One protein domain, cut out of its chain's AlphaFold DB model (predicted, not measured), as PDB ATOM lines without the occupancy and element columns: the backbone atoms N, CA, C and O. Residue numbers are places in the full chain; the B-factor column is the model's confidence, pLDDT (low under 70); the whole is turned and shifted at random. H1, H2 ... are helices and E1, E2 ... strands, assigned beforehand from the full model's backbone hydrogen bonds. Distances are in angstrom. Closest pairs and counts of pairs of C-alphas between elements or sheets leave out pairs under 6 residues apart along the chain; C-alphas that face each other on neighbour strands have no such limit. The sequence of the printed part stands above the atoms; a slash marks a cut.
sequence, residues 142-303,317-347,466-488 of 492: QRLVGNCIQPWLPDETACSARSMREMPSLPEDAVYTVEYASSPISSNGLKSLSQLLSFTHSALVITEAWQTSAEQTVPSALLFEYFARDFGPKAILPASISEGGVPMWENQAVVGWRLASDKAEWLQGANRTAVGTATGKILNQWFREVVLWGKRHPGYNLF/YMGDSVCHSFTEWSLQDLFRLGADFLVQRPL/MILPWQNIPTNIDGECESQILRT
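This is residues 142 to 303, 317 to 347 and 466 to 488 of the 492 residues of the protein "Hypothetical protein" of Symbiodinium sp. CCMP2592 (UniProt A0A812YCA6). A strongly twisted sheet of five strands has two longer helices, H4 and H5, packed on one face and the short helix H3 on the other. The loops from E2 to E3 and from E3 to E4 reach to opposite ends of the longest axis, and of these residues 212 to 217 stick out. The printed part has 216 residues, with six named helices and five named strands in the order H1 E1 H2 E2 E3 E4 H3 E5 H4 H5 H6. The sheet runs E4 E3 E2 E1 E5, antiparallel throughout; the class is mixed, with 95 residues in named elements, under half. The whole is compact, with a radius of gyration of the C-alphas of 18.0 A and spans of 63 by 47 by 31 A.

In the sheet, E4 (residues 253 to 259) is an edge strand beside E3 (221 to 228), with N 256 and O 225 at 2.8 A. E2 (200 to 208) follows, with N 206 and O 222 at 2.8 A; E2, E3 and E4 form a meander, each strand the antiparallel neighbour of the one before, with hairpins E2 to E3 and E3 to E4. E1 (175 to 184) neighbours E2, with N 179 and O 205 at 2.8 A, and the edge strand E5 (271 to 279), with N 176 and O 278 at 2.8 A. H5 (323 to 336) lies over E3 and E2 at a height over the sheet of 7.4 A, along the strands, at 6 degrees to E2 on the local plane; the closest C-alphas of H5 and E3 are Cys 323 and Tyr 226, 4.6 A. H4 (280 to 296) is on the same face; with residues 330 to 334 alone H5 touches it, closest C-alphas Trp 286 and Leu 334 at 6.4 A, at a steep tilt of 43 degrees, opposite ways. H3 (264 to 269) is on the opposite face from H5; its closest C-alpha pair with E1 is Gly 269 and Ser 183, 7.1 A. H2 (191 to 196) only grazes the sheet. H1 (142 to 145) is not on it, and H6 (482 to 486) only just not, with 4 pairs of C-alphas within 10 A. Every O i to N i+4 pair is within hydrogen-bond range in H2, H3, H5 and H6, and 12 of 13 in H4; H1 is too short for one.

H1 begins at C-alpha 142 (17.181, -11.636, -19.527). E1 is 29.3 A long, E2 25.3 A, E3 22.6 A, E4 19.8 A and E5 23.6 A, with a bend of 57 degrees at residue 276. H4 is 24.2 A long and ends at C-alpha 296 (45.827, -18.312, -22.374); H5 is 19.9 A. H6 ends at C-alpha 486 (40.659, 11.027, -39.535).

The two C-alphas farthest apart are those of Ala 214 and Gly 244, 66.2 A. Residues 304 to 316 and 348 to 465 are cut out, with C-alpha gaps of 11.0 A and 5.7 A. The links H1 to E1, E2 to E3 and E3 to E4 are long. The mean pLDDT of the printed part is 86.9; residues 142 to 156, 188 to 190, 211 to 219, 476 and 483 to 488 are under 70.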
ATOM      1  N   GLN A 142      17.085 -11.715 -20.993       56.47
ATOM      2  CA  GLN A 142      17.181 -11.636 -19.527       56.47
ATOM      3  C   GLN A 142      17.261 -13.018 -18.856       56.47
ATOM      4  O   GLN A 142      17.975 -13.183 -17.865       56.47
ATOM      5  N   ARG A 143      16.592 -14.043 -19.410       58.28
ATOM      6  CA  ARG A 143      16.707 -15.428 -18.909       58.28
ATOM      7  C   ARG A 143      18.096 -16.035 -19.144       58.28
ATOM      8  O   ARG A 143      18.449 -16.991 -18.458       58.28
ATOM      9  N   LEU A 144      18.892 -15.475 -20.060       58.69
ATOM     10  CA  LEU A 144      20.237 -15.959 -20.397       58.69
ATOM     11  C   LEU A 144      21.334 -15.436 -19.458       58.69
ATOM     12  O   LEU A 144      22.438 -15.969 -19.473       58.69
ATOM     13  N   VAL A 145      21.043 -14.437 -18.613       64.06
ATOM     14  CA  VAL A 145      22.019 -13.799 -17.697       64.06
ATOM     15  C   VAL A 145      22.179 -14.573 -16.369       64.06
ATOM     16  O   VAL A 145      22.850 -14.131 -15.434       64.06
ATOM     17  N   GLY A 146      21.570 -15.756 -16.255       54.12
ATOM     18  CA  GLY A 146      21.586 -16.564 -15.036       54.12
ATOM     19  C   GLY A 146      23.001 -16.980 -14.621       54.12
ATOM     20  O   GLY A 146      23.573 -17.891 -15.213       54.12
ATOM     21  N   ASN A 147      23.500 -16.373 -13.538       64.50
ATOM     22  CA  ASN A 147      24.788 -16.606 -12.859       64.50
ATOM     23  C   ASN A 147      25.982 -15.760 -13.319       64.50
ATOM     24  O   ASN A 147      27.126 -16.185 -13.144       64.50
ATOM     25  N   CYS A 148      25.761 -14.538 -13.806       69.94
ATOM     26  CA  CYS A 148      26.830 -13.541 -13.792       69.94
ATOM     27  C   CYS A 148      27.245 -13.247 -12.336       69.94
ATOM     28  O   CYS A 148      26.683 -12.388 -11.661       69.94
ATOM     29  N   ILE A 149      28.201 -14.014 -11.812       61.00
ATOM     30  CA  ILE A 149      28.780 -13.767 -10.496       61.00
ATOM     31  C   ILE A 149      29.757 -12.608 -10.694       61.00
ATOM     32  O   ILE A 149      30.806 -12.777 -11.313       61.00
ATOM     33  N   GLN A 150      29.389 -11.431 -10.193       66.69
ATOM     34  CA  GLN A 150      30.215 -10.221 -10.151       66.69
ATOM     35  C   GLN A 150      30.952 -10.148  -8.812       66.69
ATOM     36  O   GLN A 150      30.303  -9.948  -7.786       66.69
ATOM     37  N   PRO A 151      32.288 -10.308  -8.765       51.72
ATOM     38  CA  PRO A 151      32.993  -9.842  -7.569       51.72
ATOM     39  C   PRO A 151      34.224  -8.954  -7.807       51.72
ATOM     40  O   PRO A 151      34.889  -8.630  -6.826       51.72
ATOM     41  N   TRP A 152      34.612  -8.583  -9.041       52.91
ATOM     42  CA  TRP A 152      36.003  -8.118  -9.255       52.91
ATOM     43  C   TRP A 152      36.288  -7.043 -10.316       52.91
ATOM     44  O   TRP A 152      37.476  -6.745 -10.504       52.91
ATOM     45  N   LEU A 153      35.292  -6.501 -11.022       58.38
ATOM     46  CA  LEU A 153      35.523  -5.516 -12.084       58.38
ATOM     47  C   LEU A 153      35.174  -4.092 -11.621       58.38
ATOM     48  O   LEU A 153      34.160  -3.919 -10.955       58.38
ATOM     49  N   PRO A 154      36.004  -3.079 -11.947       57.16
ATOM     50  CA  PRO A 154      35.716  -1.676 -11.627       57.16
ATOM     51  C   PRO A 154      34.513  -1.119 -12.405       57.16
ATOM     52  O   PRO A 154      34.001  -0.058 -12.067       57.16
ATOM     53  N   ASP A 155      34.063  -1.838 -13.435       58.34
ATOM     54  CA  ASP A 155      32.819  -1.593 -14.153       58.34
ATOM     55  C   ASP A 155      31.804  -2.665 -13.726       58.34
ATOM     56  O   ASP A 155      31.900  -3.820 -14.144       58.34
ATOM     57  N   GLU A 156      30.878  -2.286 -12.840       62.72
ATOM     58  CA  GLU A 156      29.973  -3.177 -12.085       62.72
ATOM     59  C   GLU A 156      29.019  -4.020 -12.961       62.72
ATOM     60  O   GLU A 156      28.282  -4.861 -12.448       62.72
ATOM     61  N   THR A 157      29.037  -3.828 -14.283       75.38
ATOM     62  CA  THR A 157      28.086  -4.429 -15.232       75.38
ATOM     63  C   THR A 157      28.665  -5.559 -16.094       75.38
ATOM     64  O   THR A 157      27.909  -6.297 -16.718       75.38
ATOM     65  N   ALA A 158      29.991  -5.754 -16.135       85.06
ATOM     66  CA  ALA A 158      30.624  -6.734 -17.034       85.06
ATOM     67  C   ALA A 158      30.829  -8.117 -16.405       85.06
ATOM     68  O   ALA A 158      31.507  -8.241 -15.392       85.06
ATOM     69  N   CYS A 159      30.318  -9.179 -17.011       89.81
ATOM     70  CA  CYS A 159      30.542 -10.554 -16.573       89.81
ATOM     71  C   CYS A 159      31.913 -11.051 -17.046       89.81
ATOM     72  O   CYS A 159      32.289 -10.855 -18.197       89.81
ATOM     73  N   SER A 160      32.682 -11.714 -16.181       89.62
ATOM     74  CA  SER A 160      33.974 -12.289 -16.583       89.62
ATOM     75  C   SER A 160      33.764 -13.625 -17.303       89.62
ATOM     76  O   SER A 160      32.997 -14.456 -16.835       89.62
ATOM     77  N   ALA A 161      34.477 -13.868 -18.403       91.75
ATOM     78  CA  ALA A 161      34.425 -15.129 -19.146       91.75
ATOM     79  C   ALA A 161      35.458 -16.155 -18.626       91.75
ATOM     80  O   ALA A 161      36.339 -16.596 -19.366       91.75
ATOM     81  N   ARG A 162      35.421 -16.525 -17.333       90.44
ATOM     82  CA  ARG A 162      36.422 -17.453 -16.742       90.44
ATOM     83  C   ARG A 162      36.004 -18.909 -16.845       90.44
ATOM     84  O   ARG A 162      36.847 -19.812 -16.799       90.44
ATOM     85  N   SER A 163      34.702 -19.147 -16.941       92.88
ATOM     86  CA  SER A 163      34.131 -20.479 -17.068       92.88
ATOM     87  C   SER A 163      32.882 -20.470 -17.939       92.88
ATOM     88  O   SER A 163      32.177 -19.473 -18.018       92.88
ATOM     89  N   MET A 164      32.547 -21.626 -18.515       93.19
ATOM     90  CA  MET A 164      31.304 -21.781 -19.277       93.19
ATOM     91  C   MET A 164      30.036 -21.555 -18.452       93.19
ATOM     92  O   MET A 164      28.996 -21.285 -19.031       93.19
ATOM     93  N   ARG A 165      30.107 -21.648 -17.116       90.12
ATOM     94  CA  ARG A 165      28.964 -21.346 -16.239       90.12
ATOM     95  C   ARG A 165      28.642 -19.854 -16.181       90.12
ATOM     96  O   ARG A 165      27.542 -19.506 -15.782       90.12
ATOM     97  N   GLU A 166      29.611 -19.009 -16.521       89.12
ATOM     98  CA  GLU A 166      29.482 -17.550 -16.535       89.12
ATOM     99  C   GLU A 166      29.164 -17.021 -17.940       89.12
ATOM    100  O   GLU A 166      28.977 -15.821 -18.085       89.12
ATOM    101  N   MET A 167      29.148 -17.871 -18.974       92.62
ATOM    102  CA  MET A 167      28.851 -17.473 -20.354       92.62
ATOM    103  C   MET A 167      27.346 -17.568 -20.625       92.62
ATOM    104  O   MET A 167      26.700 -18.476 -20.092       92.62
ATOM    105  N   PRO A 168      26.780 -16.696 -21.477       92.19
ATOM    106  CA  PRO A 168      25.396 -16.844 -21.898       92.19
ATOM    107  C   PRO A 168      25.249 -18.102 -22.768       92.19
ATOM    108  O   PRO A 168      26.217 -18.600 -23.342       92.19
ATOM    109  N   SER A 169      24.025 -18.612 -22.884       91.31
ATOM    110  CA  SER A 169      23.689 -19.713 -23.791       91.31
ATOM    111  C   SER A 169      22.657 -19.231 -24.796       91.31
ATOM    112  O   SER A 169      21.590 -18.786 -24.402       91.31
ATOM    113  N   LEU A 170      22.941 -19.331 -26.086       92.56
ATOM    114  CA  LEU A 170      22.028 -18.885 -27.140       92.56
ATOM    115  C   LEU A 170      21.209 -20.066 -27.695       92.56
ATOM    116  O   LEU A 170      21.738 -21.180 -27.746       92.56
ATOM    117  N   PRO A 171      19.943 -19.878 -28.117       92.19
ATOM    118  CA  PRO A 171      19.208 -20.882 -28.886       92.19
ATOM    119  C   PRO A 171      19.990 -21.310 -30.135       92.19
ATOM    120  O   PRO A 171      20.425 -20.462 -30.908       92.19
ATOM    121  N   GLU A 172      20.182 -22.617 -30.335       95.38
ATOM    122  CA  GLU A 172      21.114 -23.128 -31.353       95.38
ATOM    123  C   GLU A 172      20.774 -22.686 -32.783       95.38
ATOM    124  O   GLU A 172      21.684 -22.350 -33.545       95.38
ATOM    125  N   ASP A 173      19.481 -22.637 -33.105       94.50
ATOM    126  CA  ASP A 173      18.963 -22.312 -34.439       94.50
ATOM    127  C   ASP A 173      18.746 -20.808 -34.667       94.50
ATOM    128  O   ASP A 173      18.469 -20.388 -35.791       94.50
ATOM    129  N   ALA A 174      18.862 -19.979 -33.622       91.88
ATOM    130  CA  ALA A 174      18.752 -18.532 -33.775       91.88
ATOM    131  C   ALA A 174      19.961 -17.992 -34.549       91.88
ATOM    132  O   ALA A 174      21.087 -18.467 -34.387       91.88
ATOM    133  N   VAL A 175      19.730 -16.991 -35.396       93.75
ATOM    134  CA  VAL A 175      20.777 -16.326 -36.177       93.75
ATOM    135  C   VAL A 175      21.099 -14.994 -35.521       93.75
ATOM    136  O   VAL A 175      20.211 -14.281 -35.062       93.75
ATOM    137  N   TYR A 176      22.378 -14.650 -35.487       95.31
ATOM    138  CA  TYR A 176      22.887 -13.435 -34.875       95.31
ATOM    139  C   TYR A 176      23.770 -12.692 -35.864       95.31
ATOM    140  O   TYR A 176      24.610 -13.292 -36.536       95.31
ATOM    141  N   THR A 177      23.611 -11.377 -35.920       95.50
ATOM    142  CA  THR A 177      24.549 -10.477 -36.583       95.50
ATOM    143  C   THR A 177      25.794 -10.338 -35.716       95.50
ATOM    144  O   THR A 177      25.700 -10.047 -34.522       95.50
ATOM    145  N   VAL A 178      26.962 -10.522 -36.327       97.31
ATOM    146  CA  VAL A 178      28.270 -10.304 -35.703       97.31
ATOM    147  C   VAL A 178      28.830  -8.985 -36.209       97.31
ATOM    148  O   VAL A 178      28.992  -8.788 -37.416       97.31
ATOM    149  N   GLU A 179      29.153  -8.081 -35.294       97.19
ATOM    150  CA  GLU A 179      29.664  -6.757 -35.618       97.19
ATOM    151  C   GLU A 179      31.020  -6.518 -34.957       97.19
ATOM    152  O   GLU A 179      31.219  -6.783 -33.771       97.19
ATOM    153  N   TYR A 180      31.945  -5.962 -35.732       97.25
ATOM    154  CA  TYR A 180      33.157  -5.340 -35.226       97.25
ATOM    155  C   TYR A 180      32.815  -3.940 -34.730       97.25
ATOM    156  O   TYR A 180      32.249  -3.150 -35.490       97.25
ATOM    157  N   ALA A 181      33.173  -3.619 -33.490       95.81
ATOM    158  CA  ALA A 181      33.025  -2.281 -32.940       95.81
ATOM    159  C   ALA A 181      34.380  -1.734 -32.486       95.81
ATOM    160  O   ALA A 181      35.163  -2.440 -31.850       95.81
ATOM    161  N   SER A 182      34.634  -0.457 -32.767       94.81
ATOM    162  CA  SER A 182      35.809   0.266 -32.274       94.81
ATOM    163  C   SER A 182      35.430   1.646 -31.751       94.81
ATOM    164  O   SER A 182      34.691   2.373 -32.419       94.81
ATOM    165  N   SER A 183      35.978   2.033 -30.605       92.88
ATOM    166  CA  SER A 183      35.752   3.338 -29.979       92.88
ATOM    167  C   SER A 183      37.080   3.943 -29.515       92.88
ATOM    168  O   SER A 183      37.921   3.193 -29.023       92.88
ATOM    169  N   PRO A 184      37.328   5.259 -29.644       91.62
ATOM    170  CA  PRO A 184      38.521   5.888 -29.073       91.62
ATOM    171  C   PRO A 184      38.643   5.621 -27.567       91.62
ATOM    172  O   PRO A 184      37.660   5.719 -26.831       91.62
ATOM    173  N   ILE A 185      39.848   5.317 -27.076       88.88
ATOM    174  CA  ILE A 185      40.041   5.095 -25.635       88.88
ATOM    175  C   ILE A 185      39.968   6.448 -24.914       88.88
ATOM    176  O   ILE A 185      40.815   7.324 -25.094       88.88
ATOM    177  N   SER A 186      38.956   6.617 -24.064       79.88
ATOM    178  CA  SER A 186      38.682   7.862 -23.331       79.88
ATOM    179  C   SER A 186      39.193   7.863 -21.881       79.88
ATOM    180  O   SER A 186      39.050   8.863 -21.177       79.88
ATOM    181  N   SER A 187      39.806   6.764 -21.423       72.50
ATOM    182  CA  SER A 187      40.186   6.561 -20.017       72.50
ATOM    183  C   SER A 187      41.218   7.577 -19.504       72.50
ATOM    184  O   SER A 187      42.211   7.863 -20.175       72.50
ATOM    185  N   ASN A 188      41.031   8.059 -18.271       67.44
ATOM    186  CA  ASN A 188      41.814   9.149 -17.673       67.44
ATOM    187  C   ASN A 188      43.327   8.876 -17.539       67.44
ATOM    188  O   ASN A 188      44.104   9.824 -17.539       67.44
ATOM    189  N   GLY A 189      43.762   7.615 -17.428       63.88
ATOM    190  CA  GLY A 189      45.163   7.276 -17.133       63.88
ATOM    191  C   GLY A 189      46.118   7.320 -18.331       63.88
ATOM    192  O   GLY A 189      47.313   7.515 -18.148       63.88
ATOM    193  N   LEU A 190      45.603   7.142 -19.551       69.75
ATOM    194  CA  LEU A 190      46.388   7.148 -20.795       69.75
ATOM    195  C   LEU A 190      45.782   8.077 -21.850       69.75
ATOM    196  O   LEU A 190      46.120   7.972 -23.023       69.75
ATOM    197  N   LYS A 191      44.881   8.983 -21.453       77.25
ATOM    198  CA  LYS A 191      44.109   9.810 -22.387       77.25
ATOM    199  C   LYS A 191      45.005  10.584 -23.353       77.25
ATOM    200  O   LYS A 191      44.771  10.524 -24.552       77.25
ATOM    201  N   SER A 192      46.048  11.247 -22.850       81.56
ATOM    202  CA  SER A 192      46.977  12.024 -23.680       81.56
ATOM    203  C   SER A 192      47.695  11.144 -24.703       81.56
ATOM    204  O   SER A 192      47.652  11.442 -25.890       81.56
ATOM    205  N   LEU A 193      48.294  10.032 -24.265       84.12
ATOM    206  CA  LEU A 193      49.024   9.119 -25.147       84.12
ATOM    207  C   LEU A 193      48.094   8.402 -26.133       84.12
ATOM    208  O   LEU A 193      48.426   8.242 -27.301       84.12
ATOM    209  N   SER A 194      46.913   7.996 -25.679       85.88
ATOM    210  CA  SER A 194      45.914   7.352 -26.521       85.88
ATOM    211  C   SER A 194      45.370   8.292 -27.587       85.88
ATOM    212  O   SER A 194      45.200   7.878 -28.728       85.88
ATOM    213  N   GLN A 195      45.089   9.549 -27.236       87.44
ATOM    214  CA  GLN A 195      44.673  10.565 -28.201       87.44
ATOM    215  C   GLN A 195      45.802  10.857 -29.189       87.44
ATOM    216  O   GLN A 195      45.567  10.875 -30.394       87.44
ATOM    217  N   LEU A 196      47.032  10.994 -28.684       87.62
ATOM    218  CA  LEU A 196      48.225  11.217 -29.495       87.62
ATOM    219  C   LEU A 196      48.425  10.115 -30.539       87.62
ATOM    220  O   LEU A 196      48.662  10.410 -31.703       87.62
ATOM    221  N   LEU A 197      48.310   8.851 -30.129       88.56
ATOM    222  CA  LEU A 197      48.512   7.686 -30.993       88.56
ATOM    223  C   LEU A 197      47.232   7.230 -31.709       88.56
ATOM    224  O   LEU A 197      47.263   6.239 -32.437       88.56
ATOM    225  N   SER A 198      46.112   7.938 -31.512       90.38
ATOM    226  CA  SER A 198      44.790   7.565 -32.032       90.38
ATOM    227  C   SER A 198      44.426   6.105 -31.720       90.38
ATOM    228  O   SER A 198      43.951   5.361 -32.581       90.38
ATOM    229  N   PHE A 199      44.702   5.669 -30.489       92.06
ATOM    230  CA  PHE A 199      44.352   4.328 -30.042       92.06
ATOM    231  C   PHE A 199      42.849   4.193 -29.816       92.06
ATOM    232  O   PHE A 199      42.187   5.051 -29.222       92.06
ATOM    233  N   THR A 200      42.333   3.055 -30.259       93.94
ATOM    234  CA  THR A 200      40.948   2.644 -30.080       93.94
ATOM    235  C   THR A 200      40.877   1.402 -29.198       93.94
ATOM    236  O   THR A 200      41.811   0.608 -29.112       93.94
ATOM    237  N   HIS A 201      39.765   1.253 -28.486       94.62
ATOM    238  CA  HIS A 201      39.338  -0.010 -27.908       94.62
ATOM    239  C   HIS A 201      38.473  -0.725 -28.932       94.62
ATOM    240  O   HIS A 201      37.696  -0.077 -29.635       94.62
ATOM    241  N   SER A 202      38.567  -2.048 -28.998       96.44
ATOM    242  CA  SER A 202      37.696  -2.845 -29.863       96.44
ATOM    243  C   SER A 202      36.963  -3.927 -29.099       96.44
ATOM    244  O   SER A 202      37.417  -4.393 -28.051       96.44
ATOM    245  N   ALA A 203      35.819  -4.296 -29.654       97.00
ATOM    246  CA  ALA A 203      34.923  -5.291 -29.111       97.00
ATOM    247  C   ALA A 203      34.159  -5.994 -30.239       97.00
ATOM    248  O   ALA A 203      34.086  -5.508 -31.374       97.00
ATOM    249  N   LEU A 204      33.546  -7.125 -29.895       97.75
ATOM    250  CA  LEU A 204      32.509  -7.754 -30.704       97.75
ATOM    251  C   LEU A 204      31.133  -7.424 -30.143       97.75
ATOM    252  O   LEU A 204      30.909  -7.532 -28.938       97.75
ATOM    253  N   VAL A 205      30.210  -7.072 -31.033       96.25
ATOM    254  CA  VAL A 205      28.793  -6.913 -30.709       96.25
ATOM    255  C   VAL A 205      28.016  -8.009 -31.428       96.25
ATOM    256  O   VAL A 205      28.117  -8.158 -32.644       96.25
ATOM    257  N   ILE A 206      27.275  -8.801 -30.661       96.06
ATOM    258  CA  ILE A 206      26.450  -9.903 -31.147       96.06
ATOM    259  C   ILE A 206      24.995  -9.507 -30.955       96.06
ATOM    260  O   ILE A 206      24.514  -9.426 -29.825       96.06
ATOM    261  N   THR A 207      24.298  -9.261 -32.053       93.31
ATOM    262  CA  THR A 207      22.907  -8.805 -32.042       93.31
ATOM    263  C   THR A 207      22.031  -9.914 -32.606       93.31
ATOM    264  O   THR A 207      22.339 -10.440 -33.671       93.31
ATOM    265  N   GLU A 208      20.948 -10.292 -31.928       90.81
ATOM    266  CA  GLU A 208      19.991 -11.256 -32.492       90.81
ATOM    267  C   GLU A 208      19.455 -10.732 -33.834       90.81
ATOM    268  O   GLU A 208      18.979  -9.596 -33.925       90.81
ATOM    269  N   ALA A 209      19.606 -11.522 -34.900       83.50
ATOM    270  CA  ALA A 209      19.138 -11.155 -36.227       83.50
ATOM    271  C   ALA A 209      17.617 -11.333 -36.244       83.50
ATOM    272  O   ALA A 209      17.097 -12.441 -36.360       83.50
ATOM    273  N   TRP A 210      16.900 -10.230 -36.050       70.50
ATOM    274  CA  TRP A 210      15.449 -10.219 -35.924       70.50
ATOM    275  C   TRP A 210      14.746 -10.883 -37.110       70.50
ATOM    276  O   TRP A 210      14.938 -10.495 -38.263       70.50
ATOM    277  N   GLN A 211      13.814 -11.787 -36.798       52.44
ATOM    278  CA  GLN A 211      12.590 -11.914 -37.582       52.44
ATOM    279  C   GLN A 211      11.747 -10.664 -37.303       52.44
ATOM    280  O   GLN A 211      11.514 -10.300 -36.153       52.44
ATOM    281  N   THR A 212      11.345  -9.973 -38.360       47.94
ATOM    282  CA  THR A 212      10.678  -8.663 -38.392       47.94
ATOM    283  C   THR A 212       9.299  -8.634 -37.712       47.94
ATOM    284  O   THR A 212       8.290  -8.391 -38.374       47.94
ATOM    285  N   SER A 213       9.200  -8.875 -36.404       55.50
ATOM    286  CA  SER A 213       7.970  -8.569 -35.668       55.50
ATOM    287  C   SER A 213       7.987  -7.084 -35.293       55.50
ATOM    288  O   SER A 213       8.919  -6.605 -34.650       55.50
ATOM    289  N   ALA A 214       6.985  -6.339 -35.758       63.56
ATOM    290  CA  ALA A 214       6.931  -4.876 -35.701       63.56
ATOM    291  C   ALA A 214       6.829  -4.278 -34.279       63.56
ATOM    292  O   ALA A 214       6.811  -3.058 -34.139       63.56
ATOM    293  N   GLU A 215       6.749  -5.102 -33.232       65.12
ATOM    294  CA  GLU A 215       6.419  -4.660 -31.870       65.12
ATOM    295  C   GLU A 215       7.607  -4.586 -30.902       65.12
ATOM    296  O   GLU A 215       7.435  -4.096 -29.784       65.12
ATOM    297  N   GLN A 216       8.818  -5.001 -31.288       56.28
ATOM    298  CA  GLN A 216       9.946  -5.025 -30.353       56.28
ATOM    299  C   GLN A 216      10.954  -3.902 -30.613       56.28
ATOM    300  O   GLN A 216      11.498  -3.753 -31.704       56.28
ATOM    301  N   THR A 217      11.165  -3.065 -29.595       57.59
ATOM    302  CA  THR A 217      11.680  -1.701 -29.779       57.59
ATOM    303  C   THR A 217      13.191  -1.537 -29.624       57.59
ATOM    304  O   THR A 217      13.697  -0.490 -30.016       57.59
ATOM    305  N   VAL A 218      13.946  -2.534 -29.142       59.69
ATOM    306  CA  VAL A 218      15.423  -2.498 -29.160       59.69
ATOM    307  C   VAL A 218      15.993  -3.922 -29.249       59.69
ATOM    308  O   VAL A 218      15.662  -4.749 -28.396       59.69
ATOM    309  N   PRO A 219      16.872  -4.226 -30.223       63.44
ATOM    310  CA  PRO A 219      17.642  -5.462 -30.229       63.44
ATOM    311  C   PRO A 219      18.462  -5.594 -28.950       63.44
ATOM    312  O   PRO A 219      19.310  -4.750 -28.656       63.44
ATOM    313  N   SER A 220      18.247  -6.668 -28.200       80.69
ATOM    314  CA  SER A 220      19.188  -7.058 -27.161       80.69
ATOM    315  C   SER A 220      20.485  -7.506 -27.851       80.69
ATOM    316  O   SER A 220      20.470  -8.377 -28.720       80.69
ATOM    317  N   ALA A 221      21.600  -6.873 -27.498       90.75
ATOM    318  CA  ALA A 221      22.914  -7.191 -28.045       90.75
ATOM    319  C   ALA A 221      23.873  -7.572 -26.916       90.75
ATOM    320  O   ALA A 221      23.783  -7.037 -25.812       90.75
ATOM    321  N   LEU A 222      24.785  -8.499 -27.191       93.62
ATOM    322  CA  LEU A 222      25.867  -8.889 -26.295       93.62
ATOM    323  C   LEU A 222      27.153  -8.202 -26.742       93.62
ATOM    324  O   LEU A 222      27.518  -8.268 -27.912       93.62
ATOM    325  N   LEU A 223      27.848  -7.566 -25.808       94.62
ATOM    326  CA  LEU A 223      29.160  -6.969 -26.020       94.62
ATOM    327  C   LEU A 223      30.219  -7.900 -25.430       94.62
ATOM    328  O   LEU A 223      30.108  -8.248 -24.259       94.62
ATOM    329  N   PHE A 224      31.238  -8.259 -26.208       96.69
ATOM    330  CA  PHE A 224      32.411  -9.014 -25.766       96.69
ATOM    331  C   PHE A 224      33.672  -8.184 -25.958       96.69
ATOM    332  O   PHE A 224      33.943  -7.693 -27.053       96.69
ATOM    333  N   GLU A 225      34.471  -8.071 -24.909       95.62
ATOM    334  CA  GLU A 225      35.668  -7.239 -24.896       95.62
ATOM    335  C   GLU A 225      36.787  -7.889 -24.087       95.62
ATOM    336  O   GLU A 225      36.549  -8.672 -23.169       95.62
ATOM    337  N   TYR A 226      38.026  -7.524 -24.399       96.44
ATOM    338  CA  TYR A 226      39.186  -7.879 -23.595       96.44
ATOM    339  C   TYR A 226      39.880  -6.615 -23.120       96.44
ATOM    340  O   TYR A 226      40.207  -5.748 -23.924       96.44
ATOM    341  N   PHE A 227      40.114  -6.501 -21.819       93.31
ATOM    342  CA  PHE A 227      40.656  -5.281 -21.235       93.31
ATOM    343  C   PHE A 227      41.562  -5.581 -20.043       93.31
ATOM    344  O   PHE A 227      41.435  -6.607 -19.366       93.31
ATOM    345  N   ALA A 228      42.496  -4.664 -19.785       92.56
ATOM    346  CA  ALA A 228      43.292  -4.685 -18.567       92.56
ATOM    347  C   ALA A 228      42.400  -4.340 -17.369       92.56
ATOM    348  O   ALA A 228      41.623  -3.389 -17.426       92.56
ATOM    349  N   ARG A 229      42.532  -5.090 -16.274       89.31
ATOM    350  CA  ARG A 229      41.770  -4.847 -15.041       89.31
ATOM    351  C   ARG A 229      42.070  -3.471 -14.458       89.31
ATOM    352  O   ARG A 229      41.149  -2.778 -14.044       89.31
ATOM    353  N   ASP A 230      43.343  -3.097 -14.487       87.25
ATOM    354  CA  ASP A 230      43.853  -1.812 -14.035       87.25
ATOM    355  C   ASP A 230      44.412  -1.061 -15.250       87.25
ATOM    356  O   ASP A 230      45.619  -1.008 -15.493       87.25
ATOM    357  N   PHE A 231      43.505  -0.539 -16.084       85.44
ATOM    358  CA  PHE A 231      43.885   0.147 -17.316       85.44
ATOM    359  C   PHE A 231      44.590   1.479 -17.011       85.44
ATOM    360  O   PHE A 231      44.028   2.387 -16.398       85.44
ATOM    361  N   GLY A 232      45.845   1.591 -17.440       86.81
ATOM    362  CA  GLY A 232      46.727   2.723 -17.171       86.81
ATOM    363  C   GLY A 232      48.183   2.373 -17.493       86.81
ATOM    364  O   GLY A 232      48.440   1.317 -18.075       86.81
ATOM    365  N   PRO A 233      49.159   3.200 -17.077       87.38
ATOM    366  CA  PRO A 233      50.580   2.915 -17.286       87.38
ATOM    367  C   PRO A 233      51.015   1.526 -16.803       87.38
ATOM    368  O   PRO A 233      51.809   0.862 -17.458       87.38
ATOM    369  N   LYS A 234      50.427   1.041 -15.705       89.44
ATOM    370  CA  LYS A 234      50.720  -0.269 -15.105       89.44
ATOM    371  C   LYS A 234      50.271  -1.479 -15.938       89.44
ATOM    372  O   LYS A 234      50.730  -2.595 -15.702       89.44
ATOM    373  N   ALA A 235      49.376  -1.264 -16.905       89.50
ATOM    374  CA  ALA A 235      48.967  -2.303 -17.844       89.50
ATOM    375  C   ALA A 235      50.028  -2.559 -18.924       89.50
ATOM    376  O   ALA A 235      50.009  -3.611 -19.558       89.50
ATOM    377  N   ILE A 236      50.934  -1.601 -19.146       90.44
ATOM    378  CA  ILE A 236      51.925  -1.638 -20.230       90.44
ATOM    379  C   ILE A 236      53.371  -1.536 -19.732       90.44
ATOM    380  O   ILE A 236      54.277  -1.977 -20.432       90.44
ATOM    381  N   LEU A 237      53.584  -1.027 -18.516       92.62
ATOM    382  CA  LEU A 237      54.857  -1.021 -17.801       92.62
ATOM    383  C   LEU A 237      54.735  -1.733 -16.444       92.62
ATOM    384  O   LEU A 237      53.643  -1.790 -15.872       92.62
ATOM    385  N   PRO A 238      55.853  -2.226 -15.879       93.75
ATOM    386  CA  PRO A 238      55.878  -2.718 -14.510       93.75
ATOM    387  C   PRO A 238      55.405  -1.643 -13.525       93.75
ATOM    388  O   PRO A 238      55.780  -0.479 -13.632       93.75
ATOM    389  N   ALA A 239      54.622  -2.043 -12.525       92.69
ATOM    390  CA  ALA A 239      54.171  -1.158 -11.455       92.69
ATOM    391  C   ALA A 239      55.308  -0.771 -10.495       92.69
ATOM    392  O   ALA A 239      55.248   0.272  -9.851       92.69
ATOM    393  N   SER A 240      56.321  -1.631 -10.362       92.31
ATOM    394  CA  SER A 240      57.539  -1.374  -9.588       92.31
ATOM    395  C   SER A 240      58.655  -2.339  -9.995       92.31
ATOM    396  O   SER A 240      58.431  -3.288 -10.748       92.31
ATOM    397  N   ILE A 241      59.865  -2.116  -9.482       90.56
ATOM    398  CA  ILE A 241      60.998  -3.038  -9.591       90.56
ATOM    399  C   ILE A 241      61.373  -3.458  -8.168       90.56
ATOM    400  O   ILE A 241      61.579  -2.609  -7.304       90.56
ATOM    401  N   SER A 242      61.420  -4.764  -7.908       89.31
ATOM    402  CA  SER A 242      61.815  -5.307  -6.601       89.31
ATOM    403  C   SER A 242      63.292  -5.032  -6.280       89.31
ATOM    404  O   SER A 242      64.089  -4.761  -7.176       89.31
ATOM    405  N   GLU A 243      63.697  -5.186  -5.014       85.44
ATOM    406  CA  GLU A 243      65.105  -5.050  -4.592       85.44
ATOM    407  C   GLU A 243      66.060  -5.989  -5.356       85.44
ATOM    408  O   GLU A 243      67.229  -5.666  -5.553       85.44
ATOM    409  N   GLY A 244      65.559  -7.131  -5.845       84.06
ATOM    410  CA  GLY A 244      66.310  -8.074  -6.679       84.06
ATOM    411  C   GLY A 244      66.398  -7.697  -8.164       84.06
ATOM    412  O   GLY A 244      66.884  -8.499  -8.957       84.06
ATOM    413  N   GLY A 245      65.891  -6.525  -8.563       84.25
ATOM    414  CA  GLY A 245      65.854  -6.082  -9.960       84.25
ATOM    415  C   GLY A 245      64.759  -6.745 -10.802       84.25
ATOM    416  O   GLY A 245      64.730  -6.570 -12.014       84.25
ATOM    417  N   VAL A 246      63.843  -7.504 -10.192       88.62
ATOM    418  CA  VAL A 246      62.744  -8.156 -10.920       88.62
ATOM    419  C   VAL A 246      61.564  -7.188 -11.035       88.62
ATOM    420  O   VAL A 246      61.068  -6.751  -9.987       88.62
ATOM    421  N   PRO A 247      61.088  -6.858 -12.251       92.88
ATOM    422  CA  PRO A 247      59.909  -6.020 -12.418       92.88
ATOM    423  C   PRO A 247      58.626  -6.716 -11.946       92.88
ATOM    424  O   PRO A 247      58.393  -7.895 -12.221       92.88
ATOM    425  N   MET A 248      57.779  -5.961 -11.255       92.94
ATOM    426  CA  MET A 248      56.492  -6.391 -10.714       92.94
ATOM    427  C   MET A 248      55.366  -5.829 -11.581       92.94
ATOM    428  O   MET A 248      55.199  -4.615 -11.670       92.94
ATOM    429  N   TRP A 249      54.583  -6.702 -12.211       93.56
ATOM    430  CA  TRP A 249      53.540  -6.311 -13.164       93.56
ATOM    431  C   TRP A 249      52.136  -6.334 -12.553       93.56
ATOM    432  O   TRP A 249      51.741  -7.315 -11.919       93.56
ATOM    433  N   GLU A 250      51.355  -5.291 -12.838       92.88
ATOM    434  CA  GLU A 250      49.913  -5.185 -12.550       92.88
ATOM    435  C   GLU A 250      49.116  -5.129 -13.868       92.88
ATOM    436  O   GLU A 250      48.176  -4.360 -14.036       92.88
ATOM    437  N   ASN A 251      49.526  -5.944 -14.843       93.69
ATOM    438  CA  ASN A 251      48.927  -5.986 -16.174       93.69
ATOM    439  C   ASN A 251      47.898  -7.107 -16.335       93.69
ATOM    440  O   ASN A 251      47.776  -7.663 -17.419       93.69
ATOM    441  N   GLN A 252      47.189  -7.512 -15.282       93.12
ATOM    442  CA  GLN A 252      46.165  -8.551 -15.404       93.12
ATOM    443  C   GLN A 252      45.077  -8.102 -16.378       93.12
ATOM    444  O   GLN A 252      44.632  -6.957 -16.338       93.12
ATOM    445  N   ALA A 253      44.604  -9.021 -17.208       93.88
ATOM    446  CA  ALA A 253      43.553  -8.749 -18.172       93.88
ATOM    447  C   ALA A 253      42.532  -9.876 -18.190       93.88
ATOM    448  O   ALA A 253      42.790 -10.987 -17.723       93.88
ATOM    449  N   VAL A 254      41.337  -9.555 -18.663       94.06
ATOM    450  CA  VAL A 254      40.193 -10.460 -18.642       94.06
ATOM    451  C   VAL A 254      39.355 -10.246 -19.883       94.06
ATOM    452  O   VAL A 254      39.220  -9.121 -20.362       94.06
ATOM    453  N   VAL A 255      38.773 -11.335 -20.380       95.88
ATOM    454  CA  VAL A 255      37.650 -11.223 -21.303       95.88
ATOM    455  C   VAL A 255      36.394 -10.991 -20.474       95.88
ATOM    456  O   VAL A 255      36.121 -11.733 -19.520       95.88
ATOM    457  N   GLY A 256      35.672  -9.934 -20.815       93.88
ATOM    458  CA  GLY A 256      34.379  -9.598 -20.255       93.88
ATOM    459  C   GLY A 256      33.286  -9.677 -21.311       93.88
ATOM    460  O   GLY A 256      33.543  -9.501 -22.503       93.88
ATOM    461  N   TRP A 257      32.063  -9.925 -20.862       93.88
ATOM    462  CA  TRP A 257      30.872  -9.799 -21.685       93.88
ATOM    463  C   TRP A 257      29.740  -9.126 -20.912       93.88
ATOM    464  O   TRP A 257      29.707  -9.185 -19.685       93.88
ATOM    465  N   ARG A 258      28.822  -8.460 -21.611       91.06
ATOM    466  CA  ARG A 258      27.669  -7.779 -20.997       91.06
ATOM    467  C   ARG A 258      26.537  -7.568 -21.995       91.06
ATOM    468  O   ARG A 258      26.735  -7.747 -23.197       91.06
ATOM    469  N   LEU A 259      25.373  -7.140 -21.511       88.94
ATOM    470  CA  LEU A 259      24.328  -6.598 -22.378       88.94
ATOM    471  C   LEU A 259      24.761  -5.210 -22.872       88.94
ATOM    472  O   LEU A 259      25.173  -4.349 -22.100       88.94
ATOM    473  N   ALA A 260      24.702  -4.985 -24.182       79.44
ATOM    474  CA  ALA A 260      25.174  -3.749 -24.802       79.44
ATOM    475  C   ALA A 260      24.281  -2.538 -24.480       79.44
ATOM    476  O   ALA A 260      24.746  -1.402 -24.577       79.44
ATOM    477  N   SER A 261      23.026  -2.765 -24.065       73.50
ATOM    478  CA  SER A 261      22.105  -1.726 -23.569       73.50
ATOM    479  C   SER A 261      22.721  -0.875 -22.459       73.50
ATOM    480  O   SER A 261      22.412   0.309 -22.347       73.50
ATOM    481  N   ASP A 262      23.651  -1.451 -21.700       71.25
ATOM    482  CA  ASP A 262      24.282  -0.813 -20.547       71.25
ATOM    483  C   ASP A 262      25.383   0.181 -20.955       71.25
ATOM    484  O   ASP A 262      25.952   0.879 -20.112       71.25
ATOM    485  N   LYS A 263      25.704   0.271 -22.254       74.81
ATOM    486  CA  LYS A 263      26.762   1.133 -22.784       74.81
ATOM    487  C   LYS A 263      26.349   1.815 -24.084       74.81
ATOM    488  O   LYS A 263      26.708   1.394 -25.186       74.81
ATOM    489  N   ALA A 264      25.687   2.962 -23.940       81.44
ATOM    490  CA  ALA A 264      25.356   3.838 -25.064       81.44
ATOM    491  C   ALA A 264      26.582   4.190 -25.930       81.44
ATOM    492  O   ALA A 264      26.439   4.324 -27.143       81.44
ATOM    493  N   GLU A 265      27.790   4.260 -25.350       83.44
ATOM    494  CA  GLU A 265      29.025   4.506 -26.109       83.44
ATOM    495  C   GLU A 265      29.261   3.462 -27.212       83.44
ATOM    496  O   GLU A 265      29.636   3.833 -28.318       83.44
ATOM    497  N   TRP A 266      28.974   2.179 -26.968       86.31
ATOM    498  CA  TRP A 266      29.182   1.113 -27.954       86.31
ATOM    499  C   TRP A 266      28.059   1.051 -28.973       86.31
ATOM    500  O   TRP A 266      28.298   0.754 -30.138       86.31
ATOM    501  N   LEU A 267      26.831   1.344 -28.549       83.44
ATOM    502  CA  LEU A 267      25.677   1.285 -29.438       83.44
ATOM    503  C   LEU A 267      25.555   2.513 -30.343       83.44
ATOM    504  O   LEU A 267      25.131   2.355 -31.487       83.44
ATOM    505  N   GLN A 268      25.917   3.701 -29.847       84.25
ATOM    506  CA  GLN A 268      25.694   4.989 -30.516       84.25
ATOM    507  C   GLN A 268      26.994   5.711 -30.902       84.25
ATOM    508  O   GLN A 268      27.011   6.419 -31.903       84.25
ATOM    509  N   GLY A 269      28.066   5.561 -30.116       83.62
ATOM    510  CA  GLY A 269      29.319   6.307 -30.301       83.62
ATOM    511  C   GLY A 269      30.427   5.541 -31.029       83.62
ATOM    512  O   GLY A 269      31.306   6.158 -31.630       83.62
ATOM    513  N   ALA A 270      30.402   4.209 -30.990       89.56
ATOM    514  CA  ALA A 270      31.427   3.381 -31.607       89.56
ATOM    515  C   ALA A 270      31.224   3.261 -33.122       89.56
ATOM    516  O   ALA A 270      30.105   3.165 -33.632       89.56
ATOM    517  N   ASN A 271      32.336   3.179 -33.850       92.88
ATOM    518  CA  ASN A 271      32.318   2.793 -35.251       92.88
ATOM    519  C   ASN A 271      32.025   1.291 -35.345       92.88
ATOM    520  O   ASN A 271      32.854   0.472 -34.943       92.88
ATOM    521  N   ARG A 272      30.841   0.941 -35.854       94.06
ATOM    522  CA  ARG A 272      30.366  -0.440 -35.983       94.06
ATOM    523  C   ARG A 272      30.351  -0.890 -37.433       94.06
ATOM    524  O   ARG A 272      29.922  -0.173 -38.335       94.06
ATOM    525  N   THR A 273      30.798  -2.116 -37.655       95.44
ATOM    526  CA  THR A 273      30.747  -2.796 -38.944       95.44
ATOM    527  C   THR A 273      30.140  -4.172 -38.756       95.44
ATOM    528  O   THR A 273      30.775  -5.034 -38.161       95.44
ATOM    529  N   ALA A 274      28.947  -4.396 -39.307       96.12
ATOM    530  CA  ALA A 274      28.398  -5.741 -39.441       96.12
ATOM    531  C   ALA A 274      29.308  -6.566 -40.351       96.12
ATOM    532  O   ALA A 274      29.463  -6.231 -41.522       96.12
ATOM    533  N   VAL A 275      29.939  -7.596 -39.788       97.38
ATOM    534  CA  VAL A 275      30.913  -8.466 -40.464       97.38
ATOM    535  C   VAL A 275      30.208  -9.617 -41.182       97.38
ATOM    536  O   VAL A 275      30.630 -10.035 -42.263       97.38
ATOM    537  N   GLY A 276      29.106 -10.086 -40.600       96.62
ATOM    538  CA  GLY A 276      28.270 -11.145 -41.143       96.62
ATOM    539  C   GLY A 276      27.367 -11.744 -40.073       96.62
ATOM    540  O   GLY A 276      26.935 -11.030 -39.165       96.62
ATOM    541  N   THR A 277      27.080 -13.041 -40.171       97.19
ATOM    542  CA  THR A 277      26.160 -13.727 -39.254       97.19
ATOM    543  C   THR A 277      26.722 -15.035 -38.706       97.19
ATOM    544  O   THR A 277      27.610 -15.651 -39.291       97.19
ATOM    545  N   ALA A 278      26.209 -15.467 -37.557       97.56
ATOM    546  CA  ALA A 278      26.504 -16.760 -36.954       97.56
ATOM    547  C   ALA A 278      25.242 -17.331 -36.302       97.56
ATOM    548  O   ALA A 278      24.410 -16.586 -35.785       97.56
ATOM    549  N   THR A 279      25.096 -18.654 -36.297       97.12
ATOM    550  CA  THR A 279      24.026 -19.309 -35.535       97.12
ATOM    551  C   THR A 279      24.369 -19.351 -34.047       97.12
ATOM    552  O   THR A 279      25.546 -19.315 -33.665       97.12
ATOM    553  N   GLY A 280      23.366 -19.485 -33.181       96.12
ATOM    554  CA  GLY A 280      23.583 -19.663 -31.747       96.12
ATOM    555  C   GLY A 280      24.424 -20.903 -31.445       96.12
ATOM    556  O   GLY A 280      25.250 -20.874 -30.536       96.12
ATOM    557  N   LYS A 281      24.323 -21.958 -32.265       97.81
ATOM    558  CA  LYS A 281      25.206 -23.133 -32.194       97.81
ATOM    559  C   LYS A 281      26.684 -22.762 -32.358       97.81
ATOM    560  O   LYS A 281      27.508 -23.180 -31.541       97.81
ATOM    561  N   ILE A 282      27.012 -21.972 -33.383       98.25
ATOM    562  CA  ILE A 282      28.380 -21.491 -33.642       98.25
ATOM    563  C   ILE A 282      28.854 -20.609 -32.484       98.25
ATOM    564  O   ILE A 282      29.947 -20.816 -31.959       98.25
ATOM    565  N   LEU A 283      28.018 -19.676 -32.026       97.81
ATOM    566  CA  LEU A 283      28.364 -18.763 -30.934       97.81
ATOM    567  C   LEU A 283      28.572 -19.484 -29.599       97.81
ATOM    568  O   LEU A 283      29.551 -19.217 -28.911       97.81
ATOM    569  N   ASN A 284      27.733 -20.463 -29.258       96.88
ATOM    570  CA  ASN A 284      27.915 -21.289 -28.061       96.88
ATOM    571  C   ASN A 284      29.218 -22.101 -28.111       96.88
ATOM    572  O   ASN A 284      29.821 -22.384 -27.071       96.88
ATOM    573  N   GLN A 285      29.657 -22.506 -29.307       97.69
ATOM    574  CA  GLN A 285      30.965 -23.124 -29.489       97.69
ATOM    575  C   GLN A 285      32.093 -22.106 -29.323       97.69
ATOM    576  O   GLN A 285      33.028 -22.376 -28.574       97.69
ATOM    577  N   TRP A 286      31.970 -20.926 -29.929       98.38
ATOM    578  CA  TRP A 286      32.922 -19.832 -29.761       98.38
ATOM    579  C   TRP A 286      33.051 -19.388 -28.297       98.38
ATOM    580  O   TRP A 286      34.159 -19.166 -27.825       98.38
ATOM    581  N   PHE A 287      31.974 -19.365 -27.507       97.69
ATOM    582  CA  PHE A 287      32.035 -19.043 -26.075       97.69
ATOM    583  C   PHE A 287      32.967 -19.970 -25.282       97.69
ATOM    584  O   PHE A 287      33.637 -19.520 -24.349       97.69
ATOM    585  N   ARG A 288      33.072 -21.249 -25.670       97.25
ATOM    586  CA  ARG A 288      34.066 -22.170 -25.090       97.25
ATOM    587  C   ARG A 288      35.483 -21.728 -25.419       97.25
ATOM    588  O   ARG A 288      36.333 -21.704 -24.529       97.25
ATOM    589  N   GLU A 289      35.713 -21.339 -26.666       97.81
ATOM    590  CA  GLU A 289      37.004 -20.835 -27.119       97.81
ATOM    591  C   GLU A 289      37.356 -19.503 -26.450       97.81
ATOM    592  O   GLU A 289      38.498 -19.320 -26.049       97.81
ATOM    593  N   VAL A 290      36.388 -18.613 -26.216       97.56
ATOM    594  CA  VAL A 290      36.588 -17.348 -25.485       97.56
ATOM    595  C   VAL A 290      37.116 -17.600 -24.073       97.56
ATOM    596  O   VAL A 290      38.086 -16.969 -23.646       97.56
ATOM    597  N   VAL A 291      36.528 -18.560 -23.353       96.31
ATOM    598  CA  VAL A 291      36.997 -18.955 -22.015       96.31
ATOM    599  C   VAL A 291      38.429 -19.500 -22.073       96.31
ATOM    600  O   VAL A 291      39.251 -19.191 -21.207       96.31
ATOM    601  N   LEU A 292      38.752 -20.315 -23.081       95.75
ATOM    602  CA  LEU A 292      40.106 -20.844 -23.269       95.75
ATOM    603  C   LEU A 292      41.102 -19.744 -23.644       95.75
ATOM    604  O   LEU A 292      42.215 -19.726 -23.117       95.75
ATOM    605  N   TRP A 293      40.703 -18.808 -24.499       96.19
ATOM    606  CA  TRP A 293      41.511 -17.663 -24.884       96.19
ATOM    607  C   TRP A 293      41.822 -16.798 -23.662       96.19
ATOM    608  O   TRP A 293      42.990 -16.500 -23.428       96.19
ATOM    609  N   GLY A 294      40.828 -16.490 -22.821       94.88
ATOM    610  CA  GLY A 294      41.029 -15.698 -21.603       94.88
ATOM    611  C   GLY A 294      42.012 -16.343 -20.621       94.88
ATOM    612  O   GLY A 294      42.805 -15.645 -19.995       94.88
ATOM    613  N   LYS A 295      42.023 -17.680 -20.533       93.06
ATOM    614  CA  LYS A 295      43.013 -18.430 -19.737       93.06
ATOM    615  C   LYS A 295      44.420 -18.364 -20.328       93.06
ATOM    616  O   LYS A 295      45.378 -18.258 -19.574       93.06
ATOM    617  N   ARG A 296      44.542 -18.415 -21.658       93.38
ATOM    618  CA  ARG A 296      45.827 -18.312 -22.374       93.38
ATOM    619  C   ARG A 296      46.388 -16.885 -22.388       93.38
ATOM    620  O   ARG A 296      47.588 -16.722 -22.562       93.38
ATOM    621  N   HIS A 297      45.547 -15.875 -22.163       94.38
ATOM    622  CA  HIS A 297      45.922 -14.457 -22.203       94.38
ATOM    623  C   HIS A 297      45.605 -13.741 -20.877       94.38
ATOM    624  O   HIS A 297      44.833 -12.776 -20.849       94.38
ATOM    625  N   PRO A 298      46.203 -14.169 -19.747       93.81
ATOM    626  CA  PRO A 298      45.877 -13.629 -18.425       93.81
ATOM    627  C   PRO A 298      46.408 -12.206 -18.179       93.81
ATOM    628  O   PRO A 298      46.168 -11.637 -17.109       93.81
ATOM    629  N   GLY A 299      47.162 -11.627 -19.120       93.25
ATOM    630  CA  GLY A 299      47.722 -10.288 -18.986       93.25
ATOM    631  C   GLY A 299      47.723  -9.483 -20.280       93.25
ATOM    632  O   GLY A 299      47.868 -10.033 -21.369       93.25
ATOM    633  N   TYR A 300      47.587  -8.170 -20.120       95.19
ATOM    634  CA  TYR A 300      47.639  -7.180 -21.180       95.19
ATOM    635  C   TYR A 300      49.091  -6.951 -21.614       95.19
ATOM    636  O   TYR A 300      49.973  -6.762 -20.773       95.19
ATOM    637  N   ASN A 301      49.350  -6.954 -22.916       94.94
ATOM    638  CA  ASN A 301      50.658  -6.648 -23.490       94.94
ATOM    639  C   ASN A 301      50.461  -5.807 -24.748       94.94
ATOM    640  O   ASN A 301      49.894  -6.305 -25.709       94.94
ATOM    641  N   LEU A 302      50.922  -4.558 -24.750       94.00
ATOM    642  CA  LEU A 302      50.712  -3.633 -25.869       94.00
ATOM    643  C   LEU A 302      51.688  -3.852 -27.035       94.00
ATOM    644  O   LEU A 302      51.373  -3.507 -28.171       94.00
ATOM    645  N   PHE A 303      52.885  -4.362 -26.754       95.44
ATOM    646  CA  PHE A 303      53.991  -4.286 -27.699       95.44
ATOM    647  C   PHE A 303      54.089  -5.530 -28.575       95.44
ATOM    648  O   PHE A 303      54.033  -6.661 -28.094       95.44
ATOM    649  N   TYR A 317      57.835 -11.933 -34.340       96.69
ATOM    650  CA  TYR A 317      58.626 -12.586 -33.294       96.69
ATOM    651  C   TYR A 317      57.875 -12.623 -31.965       96.69
ATOM    652  O   TYR A 317      57.945 -13.610 -31.237       96.69
ATOM    653  N   MET A 318      57.151 -11.545 -31.654       95.94
ATOM    654  CA  MET A 318      56.321 -11.419 -30.458       95.94
ATOM    655  C   MET A 318      55.026 -10.691 -30.817       95.94
ATOM    656  O   MET A 318      55.054  -9.674 -31.516       95.94
ATOM    657  N   GLY A 319      53.902 -11.216 -30.328       94.81
ATOM    658  CA  GLY A 319      52.578 -10.627 -30.507       94.81
ATOM    659  C   GLY A 319      52.096  -9.881 -29.267       94.81
ATOM    660  O   GLY A 319      52.444 -10.232 -28.134       94.81
ATOM    661  N   ASP A 320      51.267  -8.870 -29.499       96.38
ATOM    662  CA  ASP A 320      50.503  -8.214 -28.450       96.38
ATOM    663  C   ASP A 320      49.376  -9.105 -27.886       96.38
ATOM    664  O   ASP A 320      49.008 -10.142 -28.434       96.38
ATOM    665  N   SER A 321      48.858  -8.697 -26.730       96.50
ATOM    666  CA  SER A 321      47.699  -9.274 -26.050       96.50
ATOM    667  C   SER A 321      46.852  -8.110 -25.546       96.50
ATOM    668  O   SER A 321      47.002  -7.641 -24.417       96.50
ATOM    669  N   VAL A 322      46.013  -7.583 -26.434       96.31
ATOM    670  CA  VAL A 322      45.167  -6.390 -26.246       96.31
ATOM    671  C   VAL A 322      43.748  -6.608 -26.769       96.31
ATOM    672  O   VAL A 322      43.461  -7.630 -27.396       96.31
ATOM    673  N   CYS A 323      42.846  -5.648 -26.544       97.00
ATOM    674  CA  CYS A 323      41.451  -5.706 -27.005       97.00
ATOM    675  C   CYS A 323      41.322  -6.046 -28.499       97.00
ATOM    676  O   CYS A 323      40.508  -6.884 -28.887       97.00
ATOM    677  N   HIS A 324      42.197  -5.473 -29.327       97.38
ATOM    678  CA  HIS A 324      42.253  -5.768 -30.754       97.38
ATOM    679  C   HIS A 324      42.702  -7.191 -31.077       97.38
ATOM    680  O   HIS A 324      42.106  -7.805 -31.954       97.38
ATOM    681  N   SER A 325      43.694  -7.735 -30.363       97.31
ATOM    682  CA  SER A 325      44.138  -9.122 -30.569       97.31
ATOM    683  C   SER A 325      43.027 -10.123 -30.268       97.31
ATOM    684  O   SER A 325      42.826 -11.062 -31.032       97.31
ATOM    685  N   PHE A 326      42.244  -9.872 -29.214       98.25
ATOM    686  CA  PHE A 326      41.073 -10.673 -28.881       98.25
ATOM    687  C   PHE A 326      39.995 -10.566 -29.958       98.25
ATOM    688  O   PHE A 326      39.442 -11.580 -30.375       98.25
ATOM    689  N   THR A 327      39.697  -9.349 -30.416       98.25
ATOM    690  CA  THR A 327      38.648  -9.105 -31.414       98.25
ATOM    691  C   THR A 327      39.006  -9.727 -32.765       98.25
ATOM    692  O   THR A 327      38.190 -10.433 -33.351       98.25
ATOM    693  N   GLU A 328      40.243  -9.539 -33.228       98.19
ATOM    694  CA  GLU A 328      40.765 -10.151 -34.454       98.19
ATOM    695  C   GLU A 328      40.767 -11.681 -34.362       98.19
ATOM    696  O   GLU A 328      40.237 -12.348 -35.250       98.19
ATOM    697  N   TRP A 329      41.285 -12.245 -33.264       98.19
ATOM    698  CA  TRP A 329      41.245 -13.688 -33.023       98.19
ATOM    699  C   TRP A 329      39.808 -14.222 -33.011       98.19
ATOM    700  O   TRP A 329      39.523 -15.237 -33.637       98.19
ATOM    701  N   SER A 330      38.890 -13.532 -32.333       98.62
ATOM    702  CA  SER A 330      37.498 -13.969 -32.209       98.62
ATOM    703  C   SER A 330      36.802 -14.021 -33.561       98.62
ATOM    704  O   SER A 330      36.062 -14.955 -33.846       98.62
ATOM    705  N   LEU A 331      37.075 -13.039 -34.415       98.56
ATOM    706  CA  LEU A 331      36.599 -13.017 -35.786       98.56
ATOM    707  C   LEU A 331      37.178 -14.175 -36.619       98.56
ATOM    708  O   LEU A 331      36.437 -14.877 -37.304       98.56
ATOM    709  N   GLN A 332      38.485 -14.428 -36.544       98.12
ATOM    710  CA  GLN A 332      39.092 -15.583 -37.217       98.12
ATOM    711  C   GLN A 332      38.484 -16.908 -36.735       98.12
ATOM    712  O   GLN A 332      38.208 -17.797 -37.544       98.12
ATOM    713  N   ASP A 333      38.258 -17.037 -35.428       98.44
ATOM    714  CA  ASP A 333      37.735 -18.254 -34.820       98.44
ATOM    715  C   ASP A 333      36.258 -18.483 -35.165       98.44
ATOM    716  O   ASP A 333      35.894 -19.585 -35.568       98.44
ATOM    717  N   LEU A 334      35.422 -17.442 -35.128       98.56
ATOM    718  CA  LEU A 334      34.033 -17.515 -35.588       98.56
ATOM    719  C   LEU A 334      33.944 -17.961 -37.051       98.56
ATOM    720  O   LEU A 334      33.160 -18.857 -37.367       98.56
ATOM    721  N   PHE A 335      34.778 -17.402 -37.932       98.19
ATOM    722  CA  PHE A 335      34.836 -17.824 -39.333       98.19
ATOM    723  C   PHE A 335      35.251 -19.296 -39.470       98.19
ATOM    724  O   PHE A 335      34.595 -20.067 -40.168       98.19
ATOM    725  N   ARG A 336      36.291 -19.725 -38.741       97.94
ATOM    726  CA  ARG A 336      36.736 -21.131 -38.687       97.94
ATOM    727  C   ARG A 336      35.626 -22.075 -38.207       97.94
ATOM    728  O   ARG A 336      35.573 -23.223 -38.644       97.94
ATOM    729  N   LEU A 337      34.762 -21.609 -37.307       97.88
ATOM    730  CA  LEU A 337      33.606 -22.346 -36.793       97.88
ATOM    731  C   LEU A 337      32.394 -22.339 -37.744       97.88
ATOM    732  O   LEU A 337      31.401 -23.002 -37.450       97.88
ATOM    733  N   GLY A 338      32.479 -21.645 -38.882       98.12
ATOM    734  CA  GLY A 338      31.448 -21.625 -39.919       98.12
ATOM    735  C   GLY A 338      30.523 -20.409 -39.881       98.12
ATOM    736  O   GLY A 338      29.442 -20.473 -40.463       98.12
ATOM    737  N   ALA A 339      30.898 -19.324 -39.192       98.00
ATOM    738  CA  ALA A 339      30.182 -18.057 -39.317       98.00
ATOM    739  C   ALA A 339      30.256 -17.538 -40.765       98.00
ATOM    740  O   ALA A 339      31.298 -17.631 -41.418       98.00
ATOM    741  N   ASP A 340      29.152 -16.979 -41.256       97.81
ATOM    742  CA  ASP A 340      29.031 -16.462 -42.617       97.81
ATOM    743  C   ASP A 340      29.450 -14.992 -42.657       97.81
ATOM    744  O   ASP A 340      28.665 -14.094 -42.337       97.81
ATOM    745  N   PHE A 341      30.719 -14.750 -42.992       97.81
ATOM    746  CA  PHE A 341      31.307 -13.417 -43.077       97.81
ATOM    747  C   PHE A 341      31.525 -12.993 -44.525       97.81
ATOM    748  O   PHE A 341      32.247 -13.634 -45.286       97.81
ATOM    749  N   LEU A 342      30.930 -11.855 -44.884       93.19
ATOM    750  CA  LEU A 342      30.881 -11.367 -46.265       93.19
ATOM    751  C   LEU A 342      31.632 -10.044 -46.456       93.19
ATOM    752  O   LEU A 342      31.842  -9.600 -47.585       93.19
ATOM    753  N   VAL A 343      32.060  -9.394 -45.371       95.06
ATOM    754  CA  VAL A 343      32.732  -8.094 -45.447       95.06
ATOM    755  C   VAL A 343      34.113  -8.208 -46.085       95.06
ATOM    756  O   VAL A 343      35.032  -8.771 -45.493       95.06
ATOM    757  N   GLN A 344      34.271  -7.572 -47.248       94.69
ATOM    758  CA  GLN A 344      35.537  -7.473 -47.985       94.69
ATOM    759  C   GLN A 344      36.280  -6.144 -47.776       94.69
ATOM    760  O   GLN A 344      37.393  -5.986 -48.265       94.69
ATOM    761  N   ARG A 345      35.699  -5.171 -47.059       93.00
ATOM    762  CA  ARG A 345      36.433  -3.947 -46.688       93.00
ATOM    763  C   ARG A 345      37.366  -4.213 -45.495       93.00
ATOM    764  O   ARG A 345      36.943  -4.926 -44.584       93.00
ATOM    765  N   PRO A 346      38.569  -3.616 -45.444       94.12
ATOM    766  CA  PRO A 346      39.488  -3.798 -44.324       94.12
ATOM    767  C   PRO A 346      38.839  -3.435 -42.984       94.12
ATOM    768  O   PRO A 346      38.243  -2.363 -42.836       94.12
ATOM    769  N   LEU A 347      38.968  -4.322 -41.996       95.44
ATOM    770  CA  LEU A 347      38.753  -3.973 -40.592       95.44
ATOM    771  C   LEU A 347      40.103  -3.575 -40.010       95.44
ATOM    772  O   LEU A 347      41.076  -4.299 -40.188       95.44
ATOM    773  N   MET A 466      43.395  -5.762 -39.862       96.00
ATOM    774  CA  MET A 466      43.383  -7.109 -39.318       96.00
ATOM    775  C   MET A 466      43.660  -8.110 -40.443       96.00
ATOM    776  O   MET A 466      43.278  -7.898 -41.596       96.00
ATOM    777  N   ILE A 467      44.309  -9.218 -40.108       94.12
ATOM    778  CA  ILE A 467      44.590 -10.311 -41.034       94.12
ATOM    779  C   ILE A 467      43.441 -11.311 -40.931       94.12
ATOM    780  O   ILE A 467      43.450 -12.212 -40.098       94.12
ATOM    781  N   LEU A 468      42.404 -11.120 -41.745       96.06
ATOM    782  CA  LEU A 468      41.165 -11.894 -41.664       96.06
ATOM    783  C   LEU A 468      41.051 -12.873 -42.848       96.06
ATOM    784  O   LEU A 468      41.144 -12.443 -43.996       96.06
ATOM    785  N   PRO A 469      40.837 -14.182 -42.606       95.88
ATOM    786  CA  PRO A 469      41.014 -15.229 -43.620       95.88
ATOM    787  C   PRO A 469      39.993 -15.202 -44.765       95.88
ATOM    788  O   PRO A 469      40.258 -15.776 -45.815       95.88
ATOM    789  N   TRP A 470      38.837 -14.558 -44.588       95.75
ATOM    790  CA  TRP A 470      37.819 -14.432 -45.640       95.75
ATOM    791  C   TRP A 470      37.971 -13.156 -46.479       95.75
ATOM    792  O   TRP A 470      37.235 -12.961 -47.449       95.75
ATOM    793  N   GLN A 471      38.878 -12.256 -46.087       95.00
ATOM    794  CA  GLN A 471      39.080 -10.980 -46.758       95.00
ATOM    795  C   GLN A 471      40.123 -11.124 -47.861       95.00
ATOM    796  O   GLN A 471      41.317 -11.251 -47.602       95.00
ATOM    797  N   ASN A 472      39.676 -11.042 -49.111       92.19
ATOM    798  CA  ASN A 472      40.543 -11.100 -50.285       92.19
ATOM    799  C   ASN A 472      41.002  -9.691 -50.676       92.19
ATOM    800  O   ASN A 472      40.683  -9.187 -51.752       92.19
ATOM    801  N   ILE A 473      41.716  -9.029 -49.765       88.81
ATOM    802  CA  ILE A 473      42.166  -7.646 -49.942       88.81
ATOM    803  C   ILE A 473      43.613  -7.656 -50.458       88.81
ATOM    804  O   ILE A 473      44.487  -8.216 -49.786       88.81
ATOM    805  N   PRO A 474      43.908  -7.021 -51.610       87.19
ATOM    806  CA  PRO A 474      45.274  -6.855 -52.093       87.19
ATOM    807  C   PRO A 474      46.207  -6.299 -51.012       87.19
ATOM    808  O   PRO A 474      45.822  -5.452 -50.208       87.19
ATOM    809  N   THR A 475      47.449  -6.770 -50.965       79.50
ATOM    810  CA  THR A 475      48.498  -6.143 -50.147       79.50
ATOM    811  C   THR A 475      48.743  -4.708 -50.622       79.50
ATOM    812  O   THR A 475      48.730  -4.468 -51.827       79.50
ATOM    813  N   ASN A 476      49.019  -3.783 -49.695       69.25
ATOM    814  CA  ASN A 476      49.407  -2.390 -49.973       69.25
ATOM    815  C   ASN A 476      48.315  -1.493 -50.579       69.25
ATOM    816  O   ASN A 476      48.564  -0.774 -51.546       69.25
ATOM    817  N   ILE A 477      47.105  -1.495 -50.012       78.69
ATOM    818  CA  ILE A 477      46.144  -0.426 -50.306       78.69
ATOM    819  C   ILE A 477      46.535   0.796 -49.472       78.69
ATOM    820  O   ILE A 477      46.325   0.829 -48.258       78.69
ATOM    821  N   ASP A 478      47.121   1.799 -50.124       74.38
ATOM    822  CA  ASP A 478      47.476   3.059 -49.472       74.38
ATOM    823  C   ASP A 478      46.252   3.684 -48.786       74.38
ATOM    824  O   ASP A 478      45.173   3.807 -49.371       74.38
ATOM    825  N   GLY A 479      46.420   4.068 -47.518       77.69
ATOM    826  CA  GLY A 479      45.379   4.732 -46.732       77.69
ATOM    827  C   GLY A 479      44.208   3.837 -46.305       77.69
ATOM    828  O   GLY A 479      43.199   4.366 -45.834       77.69
ATOM    829  N   GLU A 480      44.315   2.503 -46.408       83.88
ATOM    830  CA  GLU A 480      43.201   1.575 -46.122       83.88
ATOM    831  C   GLU A 480      42.550   1.781 -44.741       83.88
ATOM    832  O   GLU A 480      41.335   1.631 -44.595       83.88
ATOM    833  N   CYS A 481      43.339   2.207 -43.753       89.56
ATOM    834  CA  CYS A 481      42.893   2.472 -42.385       89.56
ATOM    835  C   CYS A 481      42.903   3.958 -41.991       89.56
ATOM    836  O   CYS A 481      42.477   4.313 -40.891       89.56
ATOM    837  N   GLU A 482      43.333   4.850 -42.883       79.56
ATOM    838  CA  GLU A 482      43.504   6.277 -42.587       79.56
ATOM    839  C   GLU A 482      42.157   6.997 -42.428       79.56
ATOM    840  O   GLU A 482      41.986   7.845 -41.549       79.56
ATOM    841  N   SER A 483      41.148   6.577 -43.198       65.25
ATOM    842  CA  SER A 483      39.779   7.106 -43.092       65.25
ATOM    843  C   SER A 483      39.126   6.854 -41.727       65.25
ATOM    844  O   SER A 483      38.248   7.617 -41.319       65.25
ATOM    845  N   GLN A 484      39.555   5.813 -41.003       64.56
ATOM    846  CA  GLN A 484      39.053   5.514 -39.661       64.56
ATOM    847  C   GLN A 484      39.701   6.417 -38.607       64.56
ATOM    848  O   GLN A 484      39.018   6.848 -37.682       64.56
ATOM    849  N   ILE A 485      40.976   6.776 -38.789       63.66
ATOM    850  CA  ILE A 485      41.690   7.702 -37.901       63.66
ATOM    851  C   ILE A 485      41.135   9.122 -38.054       63.66
ATOM    852  O   ILE A 485      40.751   9.751 -37.069       63.66
ATOM    853  N   LEU A 486      41.025   9.626 -39.288       59.00
ATOM    854  CA  LEU A 486      40.659  11.027 -39.535       59.00
ATOM    855  C   LEU A 486      39.248  11.385 -39.041       59.00
ATOM    856  O   LEU A 486      39.024  12.512 -38.606       59.00
ATOM    857  N   ARG A 487      38.309  10.429 -39.029       56.97
ATOM    858  CA  ARG A 487      36.954  10.638 -38.482       56.97
ATOM    859  C   ARG A 487      36.924  10.810 -36.963       56.97
ATOM    860  O   ARG A 487      35.962  11.364 -36.445       56.97
ATOM    861  N   THR A 488      37.945  10.343 -36.248       54.25
ATOM    862  CA  THR A 488      38.020  10.490 -34.783       54.25
ATOM    863  C   THR A 488      38.645  11.812 -34.337       54.25
ATOM    864  O   THR A 488      38.495  12.188 -33.179       54.25
TER     865      THR A 488